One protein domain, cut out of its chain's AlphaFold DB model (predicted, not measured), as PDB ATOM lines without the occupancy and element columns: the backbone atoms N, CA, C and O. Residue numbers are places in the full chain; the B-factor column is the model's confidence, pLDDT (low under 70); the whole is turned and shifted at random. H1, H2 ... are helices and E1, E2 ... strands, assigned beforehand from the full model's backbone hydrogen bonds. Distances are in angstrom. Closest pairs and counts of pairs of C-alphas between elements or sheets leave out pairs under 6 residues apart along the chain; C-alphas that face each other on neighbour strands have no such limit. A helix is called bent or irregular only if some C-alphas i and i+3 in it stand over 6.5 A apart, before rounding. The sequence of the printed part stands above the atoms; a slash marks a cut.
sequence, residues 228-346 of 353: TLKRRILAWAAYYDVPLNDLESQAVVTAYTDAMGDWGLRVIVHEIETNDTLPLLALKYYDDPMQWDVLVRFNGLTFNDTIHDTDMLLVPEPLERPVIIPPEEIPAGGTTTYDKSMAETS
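What this domain is: This is residues 228 to 346 of the 353 residues of the protein "Peptidase C39 domain-containing protein" of Chloroflexi bacterium (UniProt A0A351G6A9). H4 makes the core, with H1 side by side with it on one flank and, on the other, H3 crossing it and a two-stranded ribbon, E1 and E2, whose strand E2 packs on residues 294 to 299 of H4. H2 sits beyond H1 at one end of the long axis, while the unnamed stretch 317 to 339 swings in a wide arc round H3 at the other end and leads to the short H5 near the close of the printed part. The printed part has 119 residues, with five named helices and two named strands in the order H1, H2, E1, H3, H4, E2, H5; the sheet has the order E1 - E2 and is antiparallel. The class is mostly helix, though under half of the residues, 57 of 119, are in named elements. The whole is compact, with a radius of gyration of the C-alphas of 14.8 A, and its outline is elongated, spanning 47 by 31 by 25 A.

Where its parts are: H1 holds residues 228 to 239, begins with C-alpha 228 at (229.072, 256.818, 312.516) and is 16.5 A long from first to last C-alpha. H2 follows as residues 250 to 260 and measures 15.1 A. E1 is residues 267 to 271, 13.1 A long. H3 covers residues 278 to 286 and is 11.4 A long. H4, residues 289 to 299, measures 16.9 A from C-alpha 289 at (220.261, 234.830, 308.567) to C-alpha 299; it is irregular, with C-alphas 290 and 293 lying 7.2 A apart. E2 is residues 312 to 316 and is 13.0 A long. H5, residues 340 to 343, is 5.3 A long and ends with C-alpha 343 at (224.541, 230.069, 315.800).

How they stand to each other: H1 and H4 touch at a shallow tilt of 9 degrees and run opposite ways, their closest C-alphas being those of Ala 235 and Val 294, 4.5 A apart. H1 also touches H2, with its residues 233 to 236 alone. The closest C-alphas there are those of Ile 233 and Tyr 256, 6.6 A apart, and the two helices run the same way at a steep tilt of 55 degrees. H3 and H4 touch and are about perpendicular, at 82 degrees; the closest C-alphas, of Leu 283 and Pro 289, are 4.3 A apart. The packing of the helices is mostly crossed, but only just: 1 of these 3 pairs is at a shallow tilt. E1 and E2 are antiparallel neighbours, with 151 degrees between their directions. N 270 and O 313 are 2.8 A apart and N 315 and O 268 2.9 A apart, both within hydrogen-bond range. The closest C-alphas of H4 and E2, of Asn 299 and Leu 314, are 6.3 A apart. The closest of H3 and E2, of Tyr 285 and Val 315, are 7.7 A apart. H5 touches no helix; it is only just apart from H4, at 8.1 A. H2 and H4 are apart, as are H1 and H3. In H1, H2 and H3 every O i to N i+4 pair is within hydrogen-bond range; in H4 4 of 7 are, and H5 is too short for such a pair.

The domain as a whole: The C-alphas farthest apart, of Ala 251 and Glu 328, are 48.2 A from each other. The printed part runs from residue 228 to 346 with no cut. The link from H3 to H4 is tight, while those from H4 to E2, 12 residues, and from E2 to H5, 23 residues, are long. The mean pLDDT of the printed part is 85.8. The 15 residues from 332 to 346 are under 70, and H5 has a mean of 50.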
ATOM      1  N   THR A 228     230.000 257.229 313.577       95.44
ATOM      2  CA  THR A 228     229.072 256.818 312.516       95.44
ATOM      3  C   THR A 228     229.828 256.155 311.376       95.44
ATOM      4  O   THR A 228     229.460 255.060 310.947       95.44
ATOM      5  N   LEU A 229     230.935 256.759 310.947       96.12
ATOM      6  CA  LEU A 229     231.825 256.157 309.966       96.12
ATOM      7  C   LEU A 229     232.380 254.814 310.458       96.12
ATOM      8  O   LEU A 229     232.374 253.836 309.714       96.12
ATOM      9  N   LYS A 230     232.793 254.733 311.727       96.50
ATOM     10  CA  LYS A 230     233.277 253.491 312.340       96.50
ATOM     11  C   LYS A 230     232.232 252.377 312.257       96.50
ATOM     12  O   LYS A 230     232.561 251.285 311.804       96.50
ATOM     13  N   ARG A 231     230.978 252.637 312.644       96.75
ATOM     14  CA  ARG A 231     229.879 251.655 312.541       96.75
ATOM     15  C   ARG A 231     229.651 251.189 311.107       96.75
ATOM     16  O   ARG A 231     229.512 249.992 310.866       96.75
ATOM     17  N   ARG A 232     229.689 252.121 310.152       97.12
ATOM     18  CA  ARG A 232     229.550 251.829 308.720       97.12
ATOM     19  C   ARG A 232     230.671 250.905 308.222       97.12
ATOM     20  O   ARG A 232     230.376 249.922 307.552       97.12
ATOM     21  N   ILE A 233     231.925 251.176 308.599       96.38
ATOM     22  CA  ILE A 233     233.088 250.328 308.268       96.38
ATOM     23  C   ILE A 233     232.941 248.931 308.880       96.38
ATOM     24  O   ILE A 233     233.141 247.930 308.195       96.38
ATOM     25  N   LEU A 234     232.555 248.854 310.156       95.81
ATOM     26  CA  LEU A 234     232.363 247.587 310.862       95.81
ATOM     27  C   LEU A 234     231.273 246.727 310.208       95.81
ATOM     28  O   LEU A 234     231.475 245.531 310.012       95.81
ATOM     29  N   ALA A 235     230.137 247.330 309.862       96.69
ATOM     30  CA  ALA A 235     229.032 246.637 309.211       96.69
ATOM     31  C   ALA A 235     229.397 246.168 307.798       96.69
ATOM     32  O   ALA A 235     229.096 245.034 307.438       96.69
ATOM     33  N   TRP A 236     230.094 247.006 307.022       96.19
ATOM     34  CA  TRP A 236     230.580 246.638 305.691       96.19
ATOM     35  C   TRP A 236     231.516 245.435 305.749       96.19
ATOM     36  O   TRP A 236     231.386 244.494 304.967       96.19
ATOM     37  N   ALA A 237     232.447 245.452 306.700       92.75
ATOM     38  CA  ALA A 237     233.385 244.362 306.877       92.75
ATOM     39  C   ALA A 237     232.668 243.060 307.254       92.75
ATOM     40  O   ALA A 237     232.984 242.022 306.685       92.75
ATOM     41  N   ALA A 238     231.656 243.119 308.127       93.31
ATOM     42  CA  ALA A 238     230.823 241.957 308.444       93.31
ATOM     43  C   ALA A 238     230.029 241.452 307.225       93.31
ATOM     44  O   ALA A 238     229.954 240.248 307.009       93.31
ATOM     45  N   TYR A 239     229.491 242.353 306.398       93.81
ATOM     46  CA  TYR A 239     228.704 241.994 305.212       93.81
ATOM     47  C   TYR A 239     229.535 241.220 304.178       93.81
ATOM     48  O   TYR A 239     229.056 240.269 303.564       93.81
ATOM     49  N   TYR A 240     230.795 241.617 303.988       87.19
ATOM     50  CA  TYR A 240     231.699 241.009 303.007       87.19
ATOM     51  C   TYR A 240     232.685 239.993 303.597       87.19
ATOM     52  O   TYR A 240     233.588 239.567 302.870       87.19
ATOM     53  N   ASP A 241     232.534 239.640 304.877       84.56
ATOM     54  CA  ASP A 241     233.451 238.778 305.636       84.56
ATOM     55  C   ASP A 241     234.923 239.223 305.509       84.56
ATOM     56  O   ASP A 241     235.842 238.455 305.218       84.56
ATOM     57  N   VAL A 242     235.148 240.533 305.638       80.50
ATOM     58  CA  VAL A 242     236.476 241.147 305.576       80.50
ATOM     59  C   VAL A 242     237.058 241.204 306.991       80.50
ATOM     60  O   VAL A 242     236.458 241.840 307.860       80.50
ATOM     61  N   PRO A 243     238.247 240.620 307.237       78.06
ATOM     62  CA  PRO A 243     238.942 240.786 308.506       78.06
ATOM     63  C   PRO A 243     239.167 242.271 308.798       78.06
ATOM     64  O   PRO A 243     239.685 243.013 307.955       78.06
ATOM     65  N   LEU A 244     238.754 242.713 309.982       81.31
ATOM     66  CA  LEU A 244     238.908 244.103 310.379       81.31
ATOM     67  C   LEU A 244     240.254 244.296 311.075       81.31
ATOM     68  O   LEU A 244     240.502 243.684 312.111       81.31
ATOM     69  N   ASN A 245     241.097 245.157 310.513       80.62
ATOM     70  CA  ASN A 245     242.265 245.667 311.225       80.62
ATOM     71  C   ASN A 245     241.841 246.776 312.195       80.62
ATOM     72  O   ASN A 245     240.790 247.400 312.019       80.62
ATOM     73  N   ASP A 246     242.690 247.072 313.177       86.31
ATOM     74  CA  ASP A 246     242.461 248.186 314.090       86.31
ATOM     75  C   ASP A 246     242.366 249.512 313.316       86.31
ATOM     76  O   ASP A 246     243.245 249.884 312.531       86.31
ATOM     77  N   LEU A 247     241.272 250.246 313.530       89.94
ATOM     78  CA  LEU A 247     240.986 251.525 312.868       89.94
ATOM     79  C   LEU A 247     241.742 252.688 313.541       89.94
ATOM     80  O   LEU A 247     241.179 253.752 313.788       89.94
ATOM     81  N   GLU A 248     243.012 252.469 313.877       89.50
ATOM     82  CA  GLU A 248     243.847 253.379 314.675       89.50
ATOM     83  C   GLU A 248     244.604 254.418 313.841       89.50
ATOM     84  O   GLU A 248     245.258 255.301 314.391       89.50
ATOM     85  N   SER A 249     244.527 254.342 312.510       89.75
ATOM     86  CA  SER A 249     245.185 255.306 311.628       89.75
ATOM     87  C   SER A 249     244.253 255.833 310.544       89.75
ATOM     88  O   SER A 249     243.394 255.118 310.022       89.75
ATOM     89  N   GLN A 250     244.484 257.089 310.156       91.12
ATOM     90  CA  GLN A 250     243.793 257.730 309.038       91.12
ATOM     91  C   GLN A 250     243.932 256.909 307.754       91.12
ATOM     92  O   GLN A 250     242.953 256.748 307.040       91.12
ATOM     93  N   ALA A 251     245.119 256.358 307.478       80.31
ATOM     94  CA  ALA A 251     245.373 255.581 306.268       80.31
ATOM     95  C   ALA A 251     244.507 254.315 306.194       80.31
ATOM     96  O   ALA A 251     243.950 254.018 305.139       80.31
ATOM     97  N   VAL A 252     244.342 253.600 307.315       85.19
ATOM     98  CA  VAL A 252     243.470 252.416 307.385       85.19
ATOM     99  C   VAL A 252     242.010 252.813 307.181       85.19
ATOM    100  O   VAL A 252     241.313 252.186 306.387       85.19
ATOM    101  N   VAL A 253     241.550 253.879 307.841       92.06
ATOM    102  CA  VAL A 253     240.172 254.366 307.667       92.06
ATOM    103  C   VAL A 253     239.912 254.812 306.233       92.06
ATOM    104  O   VAL A 253     238.888 254.427 305.678       92.06
ATOM    105  N   THR A 254     240.846 255.540 305.617       86.31
ATOM    106  CA  THR A 254     240.763 255.945 304.209       86.31
ATOM    107  C   THR A 254     240.684 254.729 303.284       86.31
ATOM    108  O   THR A 254     239.828 254.683 302.409       86.31
ATOM    109  N   ALA A 255     241.501 253.695 303.515       77.00
ATOM    110  CA  ALA A 255     241.453 252.475 302.711       77.00
ATOM    111  C   ALA A 255     240.089 251.764 302.802       77.00
ATOM    112  O   ALA A 255     239.568 251.309 301.784       77.00
ATOM    113  N   TYR A 256     239.486 251.698 303.995       88.25
ATOM    114  CA  TYR A 256     238.136 251.155 304.148       88.25
ATOM    115  C   TYR A 256     237.081 252.044 303.485       88.25
ATOM    116  O   TYR A 256     236.239 251.518 302.764       88.25
ATOM    117  N   THR A 257     237.122 253.370 303.662       90.69
ATOM    118  CA  THR A 257     236.148 254.270 303.018       90.69
ATOM    119  C   THR A 257     236.211 254.202 301.501       90.69
ATOM    120  O   THR A 257     235.167 254.156 300.854       90.69
ATOM    121  N   ASP A 258     237.417 254.127 300.940       78.31
ATOM    122  CA  ASP A 258     237.621 254.021 299.497       78.31
ATOM    123  C   ASP A 258     237.097 252.677 298.972       78.31
ATOM    124  O   ASP A 258     236.444 252.623 297.931       78.31
ATOM    125  N   ALA A 259     237.326 251.585 299.714       77.25
ATOM    126  CA  ALA A 259     236.826 250.258 299.359       77.25
ATOM    127  C   ALA A 259     235.298 250.134 299.489       77.25
ATOM    128  O   ALA A 259     234.674 249.375 298.745       77.25
ATOM    129  N   MET A 260     234.701 250.847 300.441       90.19
ATOM    130  CA  MET A 260     233.258 250.870 300.669       90.19
ATOM    131  C   MET A 260     232.504 251.668 299.610       90.19
ATOM    132  O   MET A 260     231.365 251.320 299.294       90.19
ATOM    133  N   GLY A 261     233.101 252.750 299.103       90.44
ATOM    134  CA  GLY A 261     232.411 253.712 298.248       90.44
ATOM    135  C   GLY A 261     231.120 254.206 298.905       90.44
ATOM    136  O   GLY A 261     231.128 254.712 300.031       90.44
ATOM    137  N   ASP A 262     229.994 253.988 298.227       90.75
ATOM    138  CA  ASP A 262     228.660 254.401 298.680       90.75
ATOM    139  C   ASP A 262     227.923 253.333 299.510       90.75
ATOM    140  O   ASP A 262     226.789 253.555 299.932       90.75
ATOM    141  N   TRP A 263     228.554 252.190 299.811       94.75
ATOM    142  CA  TRP A 263     227.905 251.108 300.563       94.75
ATOM    143  C   TRP A 263     227.401 251.586 301.923       94.75
ATOM    144  O   TRP A 263     228.158 252.184 302.689       94.75
ATOM    145  N   GLY A 264     226.144 251.312 302.256       94.12
ATOM    146  CA  GLY A 264     225.537 251.716 303.523       94.12
ATOM    147  C   GLY A 264     225.081 253.177 303.540       94.12
ATOM    148  O   GLY A 264     224.737 253.686 304.604       94.12
ATOM    149  N   LEU A 265     225.076 253.855 302.384       94.44
ATOM    150  CA  LEU A 265     224.322 255.098 302.192       94.44
ATOM    151  C   LEU A 265     222.856 254.814 301.853       94.44
ATOM    152  O   LEU A 265     221.980 255.601 302.213       94.44
ATOM    153  N   ARG A 266     222.564 253.679 301.202       95.56
ATOM    154  CA  ARG A 266     221.191 253.210 301.015       95.56
ATOM    155  C   ARG A 266     220.742 252.493 302.280       95.56
ATOM    156  O   ARG A 266     221.144 251.363 302.543       95.56
ATOM    157  N   VAL A 267     219.914 253.170 303.060       97.06
ATOM    158  CA  VAL A 267     219.431 252.686 304.354       97.06
ATOM    159  C   VAL A 267     217.915 252.760 304.369       97.06
ATOM    160  O   VAL A 267     217.335 253.760 303.946       97.06
ATOM    161  N   ILE A 268     217.277 251.712 304.877       97.50
ATOM    162  CA  ILE A 268     215.867 251.763 305.272       97.50
ATOM    163  C   ILE A 268     215.772 251.738 306.793       97.50
ATOM    164  O   ILE A 268     216.657 251.217 307.475       97.50
ATOM    165  N   VAL A 269     214.686 252.301 307.311       97.44
ATOM    166  CA  VAL A 269     214.342 252.217 308.727       97.44
ATOM    167  C   VAL A 269     213.290 251.131 308.887       97.44
ATOM    168  O   VAL A 269     212.295 251.126 308.162       97.44
ATOM    169  N   HIS A 270     213.535 250.209 309.806       96.94
ATOM    170  CA  HIS A 270     212.635 249.127 310.155       96.94
ATOM    171  C   HIS A 270     212.211 249.300 311.619       96.94
ATOM    172  O   HIS A 270     213.069 249.373 312.494       96.94
ATOM    173  N   GLU A 271     210.907 249.386 311.866       96.62
ATOM    174  CA  GLU A 271     210.335 249.373 313.215       96.62
ATOM    175  C   GLU A 271     210.186 247.919 313.665       96.62
ATOM    176  O   GLU A 271     209.518 247.149 312.981       96.62
ATOM    177  N   ILE A 272     210.838 247.547 314.767       94.44
ATOM    178  CA  ILE A 272     210.858 246.175 315.290       94.44
ATOM    179  C   ILE A 272     209.444 245.747 315.712       94.44
ATOM    180  O   ILE A 272     208.799 246.410 316.528       94.44
ATOM    181  N   GLU A 273     208.983 244.612 315.191       93.38
ATOM    182  CA  GLU A 273     207.718 243.964 315.543       93.38
ATOM    183  C   GLU A 273     207.920 242.824 316.561       93.38
ATOM    184  O   GLU A 273     209.018 242.298 316.740       93.38
ATOM    185  N   THR A 274     206.829 242.368 317.184       88.19
ATOM    186  CA  THR A 274     206.834 241.368 318.273       88.19
ATOM    187  C   THR A 274     207.554 240.053 317.952       88.19
ATOM    188  O   THR A 274     208.005 239.369 318.869       88.19
ATOM    189  N   ASN A 275     207.672 239.672 316.678       87.62
ATOM    190  CA  ASN A 275     208.322 238.421 316.265       87.62
ATOM    191  C   ASN A 275     209.669 238.634 315.562       87.62
ATOM    192  O   ASN A 275     210.241 237.678 315.030       87.62
ATOM    193  N   ASP A 276     210.174 239.865 315.524       91.38
ATOM    194  CA  ASP A 276     211.452 240.129 314.890       91.38
ATOM    195  C   ASP A 276     212.614 239.632 315.747       91.38
ATOM    196  O   ASP A 276     212.665 239.743 316.971       91.38
ATOM    197  N   THR A 277     213.601 239.080 315.052       91.69
ATOM    198  CA  THR A 277     214.909 238.751 315.611       91.69
ATOM    199  C   THR A 277     215.967 239.206 314.618       91.69
ATOM    200  O   THR A 277     215.708 239.248 313.413       91.69
ATOM    201  N   LEU A 278     217.180 239.520 315.082       93.12
ATOM    202  CA  LEU A 278     218.250 239.953 314.175       93.12
ATOM    203  C   LEU A 278     218.524 238.937 313.039       93.12
ATOM    204  O   LEU A 278     218.661 239.382 311.899       93.12
ATOM    205  N   PRO A 279     218.536 237.604 313.269       91.88
ATOM    206  CA  PRO A 279     218.647 236.629 312.182       91.88
ATOM    207  C   PRO A 279     217.463 236.624 311.207       91.88
ATOM    208  O   PRO A 279     217.680 236.481 310.007       91.88
ATOM    209  N   LEU A 280     216.222 236.801 311.676       92.88
ATOM    210  CA  LEU A 280     215.057 236.885 310.782       92.88
ATOM    211  C   LEU A 280     215.091 238.155 309.940       92.88
ATOM    212  O   LEU A 280     214.822 238.106 308.743       92.88
ATOM    213  N   LEU A 281     215.480 239.283 310.533       95.00
ATOM    214  CA  LEU A 281     215.669 240.531 309.801       95.00
ATOM    215  C   LEU A 281     216.796 240.406 308.775       95.00
ATOM    216  O   LEU A 281     216.649 240.864 307.645       95.00
ATOM    217  N   ALA A 282     217.895 239.737 309.126       94.50
ATOM    218  CA  ALA A 282     218.975 239.463 308.188       94.50
ATOM    219  C   ALA A 282     218.524 238.544 307.041       94.50
ATOM    220  O   ALA A 282     218.787 238.845 305.881       94.50
ATOM    221  N   LEU A 283     217.759 237.487 307.327       90.88
ATOM    222  CA  LEU A 283     217.141 236.647 306.298       90.88
ATOM    223  C   LEU A 283     216.200 237.463 305.396       90.88
ATOM    224  O   LEU A 283     216.282 237.377 304.175       90.88
ATOM    225  N   LYS A 284     215.347 238.309 305.979       94.62
ATOM    226  CA  LYS A 284     214.406 239.171 305.251       94.62
ATOM    227  C   LYS A 284     215.118 240.139 304.308       94.62
ATOM    228  O   LYS A 284     214.686 240.313 303.169       94.62
ATOM    229  N   TYR A 285     216.181 240.793 304.771       96.81
ATOM    230  CA  TYR A 285     216.814 241.889 304.038       96.81
ATOM    231  C   TYR A 285     218.058 241.501 303.244       96.81
ATOM    232  O   TYR A 285     218.411 242.252 302.337       96.81
ATOM    233  N   TYR A 286     218.670 240.353 303.529       93.44
ATOM    234  CA  TYR A 286     219.900 239.884 302.880       93.44
ATOM    235  C   TYR A 286     219.813 238.455 302.326       93.44
ATOM    236  O   TYR A 286     220.782 237.994 301.730       93.44
ATOM    237  N   ASP A 287     218.686 237.752 302.513       91.88
ATOM    238  CA  ASP A 287     218.532 236.318 302.192       91.88
ATOM    239  C   ASP A 287     219.585 235.430 302.890       91.88
ATOM    240  O   ASP A 287     219.927 234.339 302.435       91.88
ATOM    241  N   ASP A 288     220.122 235.904 304.020       86.38
ATOM    242  CA  ASP A 288     221.097 235.177 304.827       86.38
ATOM    243  C   ASP A 288     220.926 235.520 306.316       86.38
ATOM    244  O   ASP A 288     221.260 236.633 306.738       86.38
ATOM    245  N   PRO A 289     220.450 234.575 307.150       88.19
ATOM    246  CA  PRO A 289     220.261 234.830 308.567       88.19
ATOM    247  C   PRO A 289     221.581 235.086 309.292       88.19
ATOM    248  O   PRO A 289     221.537 235.658 310.371       88.19
ATOM    249  N   MET A 290     222.740 234.698 308.738       88.38
ATOM    250  CA  MET A 290     224.063 234.919 309.341       88.38
ATOM    251  C   MET A 290     224.567 236.357 309.198       88.38
ATOM    252  O   MET A 290     225.494 236.747 309.907       88.38
ATOM    253  N   GLN A 291     223.926 237.185 308.369       93.50
ATOM    254  CA  GLN A 291     224.273 238.603 308.229       93.50
ATOM    255  C   GLN A 291     223.714 239.496 309.344       93.50
ATOM    256  O   GLN A 291     223.791 240.721 309.279       93.50
ATOM    257  N   TRP A 292     223.187 238.909 310.414       94.31
ATOM    258  CA  TRP A 292     222.696 239.648 311.570       94.31
ATOM    259  C   TRP A 292     223.783 240.518 312.241       94.31
ATOM    260  O   TRP A 292     223.465 241.584 312.765       94.31
ATOM    261  N   ASP A 293     225.068 240.142 312.147       94.69
ATOM    262  CA  ASP A 293     226.207 240.950 312.638       94.69
ATOM    263  C   ASP A 293     226.325 242.304 311.899       94.69
ATOM    264  O   ASP A 293     226.740 243.314 312.471       94.69
ATOM    265  N   VAL A 294     225.880 242.373 310.638       96.62
ATOM    266  CA  VAL A 294     225.810 243.632 309.874       96.62
ATOM    267  C   VAL A 294     224.872 244.615 310.571       96.62
ATOM    268  O   VAL A 294     225.228 245.777 310.768       96.62
ATOM    269  N   LEU A 295     223.696 244.135 310.991       96.62
ATOM    270  CA  LEU A 295     222.683 244.939 311.675       96.62
ATOM    271  C   LEU A 295     223.186 245.427 313.036       96.62
ATOM    272  O   LEU A 295     223.055 246.613 313.342       96.62
ATOM    273  N   VAL A 296     223.821 244.544 313.811       95.94
ATOM    274  CA  VAL A 296     224.408 244.880 315.119       95.94
ATOM    275  C   VAL A 296     225.420 246.015 314.976       95.94
ATOM    276  O   VAL A 296     225.284 247.071 315.596       95.94
ATOM    277  N   ARG A 297     226.405 245.844 314.089       96.56
ATOM    278  CA  ARG A 297     227.498 246.809 313.915       96.56
ATOM    279  C   ARG A 297     227.031 248.142 313.350       96.56
ATOM    280  O   ARG A 297     227.501 249.183 313.809       96.56
ATOM    281  N   PHE A 298     226.110 248.127 312.384       97.75
ATOM    282  CA  PHE A 298     225.630 249.354 311.745       97.75
ATOM    283  C   PHE A 298     224.862 250.245 312.730       97.75
ATOM    284  O   PHE A 298     225.034 251.466 312.731       97.75
ATOM    285  N   ASN A 299     224.083 249.623 313.619       97.12
ATOM    286  CA  ASN A 299     223.286 250.312 314.634       97.12
ATOM    287  C   ASN A 299     224.069 250.622 315.918       97.12
ATOM    288  O   ASN A 299     223.572 251.331 316.785       97.12
ATOM    289  N   GLY A 300     225.321 250.166 316.023       95.56
ATOM    290  CA  GLY A 300     226.161 250.426 317.194       95.56
ATOM    291  C   GLY A 300     225.765 249.599 318.405       95.56
ATOM    292  O   GLY A 300     226.118 249.971 319.521       95.56
ATOM    293  N   LEU A 301     225.045 248.508 318.161       94.69
ATOM    294  CA  LEU A 301     224.685 247.525 319.160       94.69
ATOM    295  C   LEU A 301     225.897 246.643 319.478       94.69
ATOM    296  O   LEU A 301     226.823 246.481 318.674       94.69
ATOM    297  N   THR A 302     225.872 246.043 320.655       91.50
ATOM    298  CA  THR A 302     226.732 244.930 321.042       91.50
ATOM    299  C   THR A 302     225.991 243.605 320.869       91.50
ATOM    300  O   THR A 302     224.769 243.564 320.770       91.50
ATOM    301  N   PHE A 303     226.723 242.489 320.876       84.44
ATOM    302  CA  PHE A 303     226.121 241.151 320.806       84.44
ATOM    303  C   PHE A 303     225.234 240.798 322.011       84.44
ATOM    304  O   PHE A 303     224.498 239.822 321.947       84.44
ATOM    305  N   ASN A 304     225.311 241.571 323.096       84.56
ATOM    306  CA  ASN A 304     224.490 241.373 324.289       84.56
ATOM    307  C   ASN A 304     223.277 242.310 324.330       84.56
ATOM    308  O   ASN A 304     222.457 242.198 325.242       84.56
ATOM    309  N   ASP A 305     223.176 243.246 323.388       85.94
ATOM    310  CA  ASP A 305     222.066 244.186 323.365       85.94
ATOM    311  C   ASP A 305     220.804 243.462 322.893       85.94
ATOM    312  O   ASP A 305     220.831 242.621 321.993       85.94
ATOM    313  N   THR A 306     219.682 243.780 323.532       86.69
ATOM    314  CA  THR A 306     218.367 243.254 323.161       86.69
ATOM    315  C   THR A 306     217.643 244.309 322.338       86.69
ATOM    316  O   THR A 306     217.676 245.484 322.693       86.69
ATOM    317  N   ILE A 307     217.013 243.887 321.243       88.25
ATOM    318  CA  ILE A 307     216.070 244.718 320.486       88.25
ATOM    319  C   ILE A 307     214.669 244.534 321.069       88.25
ATOM    320  O   ILE A 307     214.328 243.433 321.505       88.25
ATOM    321  N   HIS A 308     213.873 245.592 321.087       89.81
ATOM    322  CA  HIS A 308     212.522 245.600 321.634       89.81
ATOM    323  C   HIS A 308     211.510 246.072 320.590       89.81
ATOM    324  O   HIS A 308     211.845 246.856 319.705       89.81
ATOM    325  N   ASP A 309     210.260 245.624 320.718       90.50
ATOM    326  CA  ASP A 309     209.137 246.130 319.927       90.50
ATOM    327  C   ASP A 309     209.158 247.666 319.891       90.50
ATOM    328  O   ASP A 309     209.365 248.309 320.924       90.50
ATOM    329  N   THR A 310     208.902 248.246 318.717       90.81
ATOM    330  CA  THR A 310     208.943 249.691 318.404       90.81
ATOM    331  C   THR A 310     210.334 250.330 318.313       90.81
ATOM    332  O   THR A 310     210.434 251.509 317.958       90.81
ATOM    333  N   ASP A 311     211.419 249.588 318.563       91.50
ATOM    334  CA  ASP A 311     212.766 250.082 318.267       91.50
ATOM    335  C   ASP A 311     212.921 250.357 316.765       91.50
ATOM    336  O   ASP A 311     212.361 249.665 315.916       91.50
ATOM    337  N   MET A 312     213.730 251.362 316.425       96.31
ATOM    338  CA  MET A 312     214.027 251.713 315.037       96.31
ATOM    339  C   MET A 312     215.405 251.188 314.650       96.31
ATOM    340  O   MET A 312     216.428 251.725 315.079       96.31
ATOM    341  N   LEU A 313     215.429 250.162 313.803       97.00
ATOM    342  CA  LEU A 313     216.646 249.549 313.291       97.00
ATOM    343  C   LEU A 313     216.962 250.062 311.882       97.00
ATOM    344  O   LEU A 313     216.127 250.029 310.976       97.00
ATOM    345  N   LEU A 314     218.196 250.514 311.674       97.75
ATOM    346  CA  LEU A 314     218.708 250.878 310.358       97.75
ATOM    347  C   LEU A 314     219.234 249.635 309.638       97.75
ATOM    348  O   LEU A 314     220.095 248.924 310.163       97.75
ATOM    349  N   VAL A 315     218.761 249.401 308.416       97.75
ATOM    350  CA  VAL A 315     219.185 248.273 307.575       97.75
ATOM    351  C   VAL A 315     219.964 248.815 306.369       97.75
ATOM    352  O   VAL A 315     219.346 249.414 305.480       97.75
ATOM    353  N   PRO A 316     221.304 248.672 306.335       97.75
ATOM    354  CA  PRO A 316     222.118 249.107 305.203       97.75
ATOM    355  C   PRO A 316     222.017 248.143 304.022       97.75
ATOM    356  O   PRO A 316     222.045 246.937 304.199       97.75
ATOM    357  N   GLU A 317     221.965 248.676 302.805       95.19
ATOM    358  CA  GLU A 317     221.954 247.899 301.559       95.19
ATOM    359  C   GLU A 317     220.946 246.733 301.507       95.19
ATOM    360  O   GLU A 317     221.308 245.625 301.106       95.19
ATOM    361  N   PRO A 318     219.660 246.952 301.839       93.19
ATOM    362  CA  PRO A 318     218.673 245.881 301.775       93.19
ATOM    363  C   PRO A 318     218.504 245.375 300.334       93.19
ATOM    364  O   PRO A 318     218.683 246.129 299.370       93.19
ATOM    365  N   LEU A 319     218.084 244.124 300.157       88.69
ATOM    366  CA  LEU A 319     217.606 243.638 298.861       88.69
ATOM    367  C   LEU A 319     216.543 244.590 298.287       88.69
ATOM    368  O   LEU A 319     215.710 245.124 299.020       88.69
ATOM    369  N   GLU A 320     216.533 244.779 296.962       88.94
ATOM    370  CA  GLU A 320     215.492 245.582 296.292       88.94
ATOM    371  C   GLU A 320     214.082 245.061 296.597       88.94
ATOM    372  O   GLU A 320     213.113 245.819 296.632       88.94
ATOM    373  N   ARG A 321     213.977 243.747 296.816       90.94
ATOM    374  CA  ARG A 321     212.762 243.053 297.227       90.94
ATOM    375  C   ARG A 321     213.093 242.186 298.438       90.94
ATOM    376  O   ARG A 321     213.754 241.164 298.257       90.94
ATOM    377  N   PRO A 322     212.662 242.584 299.645       91.62
ATOM    378  CA  PRO A 322     212.829 241.761 300.833       91.62
ATOM    379  C   PRO A 322     212.215 240.371 300.649       91.62
ATOM    380  O   PRO A 322     211.182 240.217 299.989       91.62
ATOM    381  N   VAL A 323     212.850 239.368 301.245       89.12
ATOM    382  CA  VAL A 323     212.374 237.985 301.243       89.12
ATOM    383  C   VAL A 323     211.090 237.896 302.065       89.12
ATOM    384  O   VAL A 323     211.001 238.422 303.175       89.12
ATOM    385  N   ILE A 324     210.079 237.223 301.512       90.88
ATOM    386  CA  ILE A 324     208.855 236.892 302.241       90.88
ATOM    387  C   ILE A 324     209.151 235.645 303.072       90.88
ATOM    388  O   ILE A 324     209.358 234.570 302.511       90.88
ATOM    389  N   ILE A 325     209.177 235.801 304.394       86.00
ATOM    390  CA  ILE A 325     209.352 234.687 305.329       86.00
ATOM    391  C   ILE A 325     207.981 234.022 305.532       86.00
ATOM    392  O   ILE A 325     207.028 234.721 305.895       86.00
ATOM    393  N   PRO A 326     207.839 232.709 305.275       83.69
ATOM    394  CA  PRO A 326     206.590 231.998 305.519       83.69
ATOM    395  C   PRO A 326     206.177 232.076 307.000       83.69
ATOM    396  O   PRO A 326     207.046 231.967 307.868       83.69
ATOM    397  N   PRO A 327     204.879 232.239 307.328       83.88
ATOM    398  CA  PRO A 327     204.416 232.331 308.717       83.88
ATOM    399  C   PRO A 327     204.858 231.164 309.610       83.88
ATOM    400  O   PRO A 327     205.060 231.347 310.805       83.88
ATOM    401  N   GLU A 328     205.021 229.973 309.038       83.94
ATOM    402  CA  GLU A 328     205.492 228.764 309.716       83.94
ATOM    403  C   GLU A 328     206.982 228.787 310.101       83.94
ATOM    404  O   GLU A 328     207.389 228.017 310.970       83.94
ATOM    405  N   GLU A 329     207.791 229.654 309.483       75.50
ATOM    406  CA  GLU A 329     209.218 229.829 309.795       75.50
ATOM    407  C   GLU A 329     209.460 230.926 310.842       75.50
ATOM    408  O   GLU A 329     210.572 231.058 311.355       75.50
ATOM    409  N   ILE A 330     208.427 231.702 311.189       79.25
ATOM    410  CA  ILE A 330     208.498 232.739 312.219       79.25
ATOM    411  C   ILE A 330     208.398 232.053 313.592       79.25
ATOM    412  O   ILE A 330     207.361 231.460 313.905       79.25
ATOM    413  N   PRO A 331     209.444 232.106 314.437       72.00
ATOM    414  CA  PRO A 331     209.402 231.533 315.773       72.00
ATOM    415  C   PRO A 331     208.243 232.125 316.578       72.00
ATOM    416  O   PRO A 331     208.069 233.339 316.650       72.00
ATOM    417  N   ALA A 332     207.458 231.262 317.219       60.47
ATOM    418  CA  ALA A 332     206.424 231.694 318.148       60.47
ATOM    419  C   ALA A 332     207.070 232.059 319.496       60.47
ATOM    420  O   ALA A 332     207.347 231.181 320.314       60.47
ATOM    421  N   GLY A 333     207.325 233.347 319.729       53.69
ATOM    422  CA  GLY A 333     207.863 233.857 320.994       53.69
ATOM    423  C   GLY A 333     208.730 235.095 320.786       53.69
ATOM    424  O   GLY A 333     209.565 235.106 319.890       53.69
ATOM    425  N   GLY A 334     208.502 236.129 321.602       53.22
ATOM    426  CA  GLY A 334     209.076 237.464 321.412       53.22
ATOM    427  C   GLY A 334     210.601 237.552 321.493       53.22
ATOM    428  O   GLY A 334     211.273 236.592 321.868       53.22
ATOM    429  N   THR A 335     211.115 238.736 321.145       52.31
ATOM    430  CA  THR A 335     212.535 239.134 321.071       52.31
ATOM    431  C   THR A 335     213.428 238.405 322.084       52.31
ATOM    432  O   THR A 335     213.465 238.743 323.269       52.31
ATOM    433  N   THR A 336     214.148 237.379 321.625       54.88
ATOM    434  CA  THR A 336     215.118 236.641 322.442       54.88
ATOM    435  C   THR A 336     216.500 237.284 322.347       54.88
ATOM    436  O   THR A 336     216.906 237.789 321.301       54.88
ATOM    437  N   THR A 337     217.259 237.248 323.444       56.41
ATOM    438  CA  THR A 337     218.700 237.527 323.429       56.41
ATOM    439  C   THR A 337     219.397 236.479 322.564       56.41
ATOM    440  O   THR A 337     219.391 235.296 322.915       56.41
ATOM    441  N   TYR A 338     219.976 236.892 321.437       57.03
ATOM    442  CA  TYR A 338     220.685 235.981 320.544       57.03
ATOM    443  C   TYR A 338     222.138 235.816 320.999       57.03
ATOM    444  O   TYR A 338     222.980 236.677 320.757       57.03
ATOM    445  N   ASP A 339     222.442 234.701 321.664       57.06
ATOM    446  CA  ASP A 339     223.820 234.317 321.961       57.06
ATOM    447  C   ASP A 339     224.466 233.719 320.701       57.06
ATOM    448  O   ASP A 339     223.982 232.733 320.139       57.06
ATOM    449  N   LYS A 340     225.591 234.297 320.265       48.69
ATOM    450  CA  LYS A 340     226.382 233.836 319.112       48.69
ATOM    451  C   LYS A 340     226.798 232.363 319.240       48.69
ATOM    452  O   LYS A 340     226.940 231.695 318.217       48.69
ATOM    453  N   SER A 341     226.910 231.834 320.463       50.88
ATOM    454  CA  SER A 341     227.175 230.410 320.714       50.88
ATOM    455  C   SER A 341     226.066 229.480 320.187       50.88
ATOM    456  O   SER A 341     226.333 228.331 319.833       50.88
ATOM    457  N   MET A 342     224.830 229.974 320.045       51.19
ATOM    458  CA  MET A 342     223.716 229.209 319.477       51.19
ATOM    459  C   MET A 342     223.768 229.120 317.945       51.19
ATOM    460  O   MET A 342     223.269 228.148 317.376       51.19
ATOM    461  N   ALA A 343     224.411 230.075 317.260       50.56
ATOM    462  CA  ALA A 343     224.541 230.069 315.800       50.56
ATOM    463  C   ALA A 343     225.466 228.949 315.300       50.56
ATOM    464  O   ALA A 343     225.183 228.315 314.286       50.56
ATOM    465  N   GLU A 344     226.537 228.653 316.041       44.75
ATOM    466  CA  GLU A 344     227.526 227.628 315.670       44.75
ATOM    467  C   GLU A 344     226.969 226.194 315.734       44.75
ATOM    468  O   GLU A 344     227.552 225.274 315.163       44.75
ATOM    469  N   THR A 345     225.811 225.995 316.376       41.78
ATOM    470  CA  THR A 345     225.138 224.686 316.478       41.78
ATOM    471  C   THR A 345     223.920 224.547 315.562       41.78
ATOM    472  O   THR A 345     223.385 223.445 315.418       41.78
ATOM    473  N   SER A 346     223.498 225.625 314.893       36.03
ATOM    474  CA  SER A 346     222.361 225.607 313.973       36.03
ATOM    475  C   SER A 346     222.804 225.145 312.583       36.03
ATOM    476  O   SER A 346     223.295 225.908 311.752       36.03
TER     477      SER A 346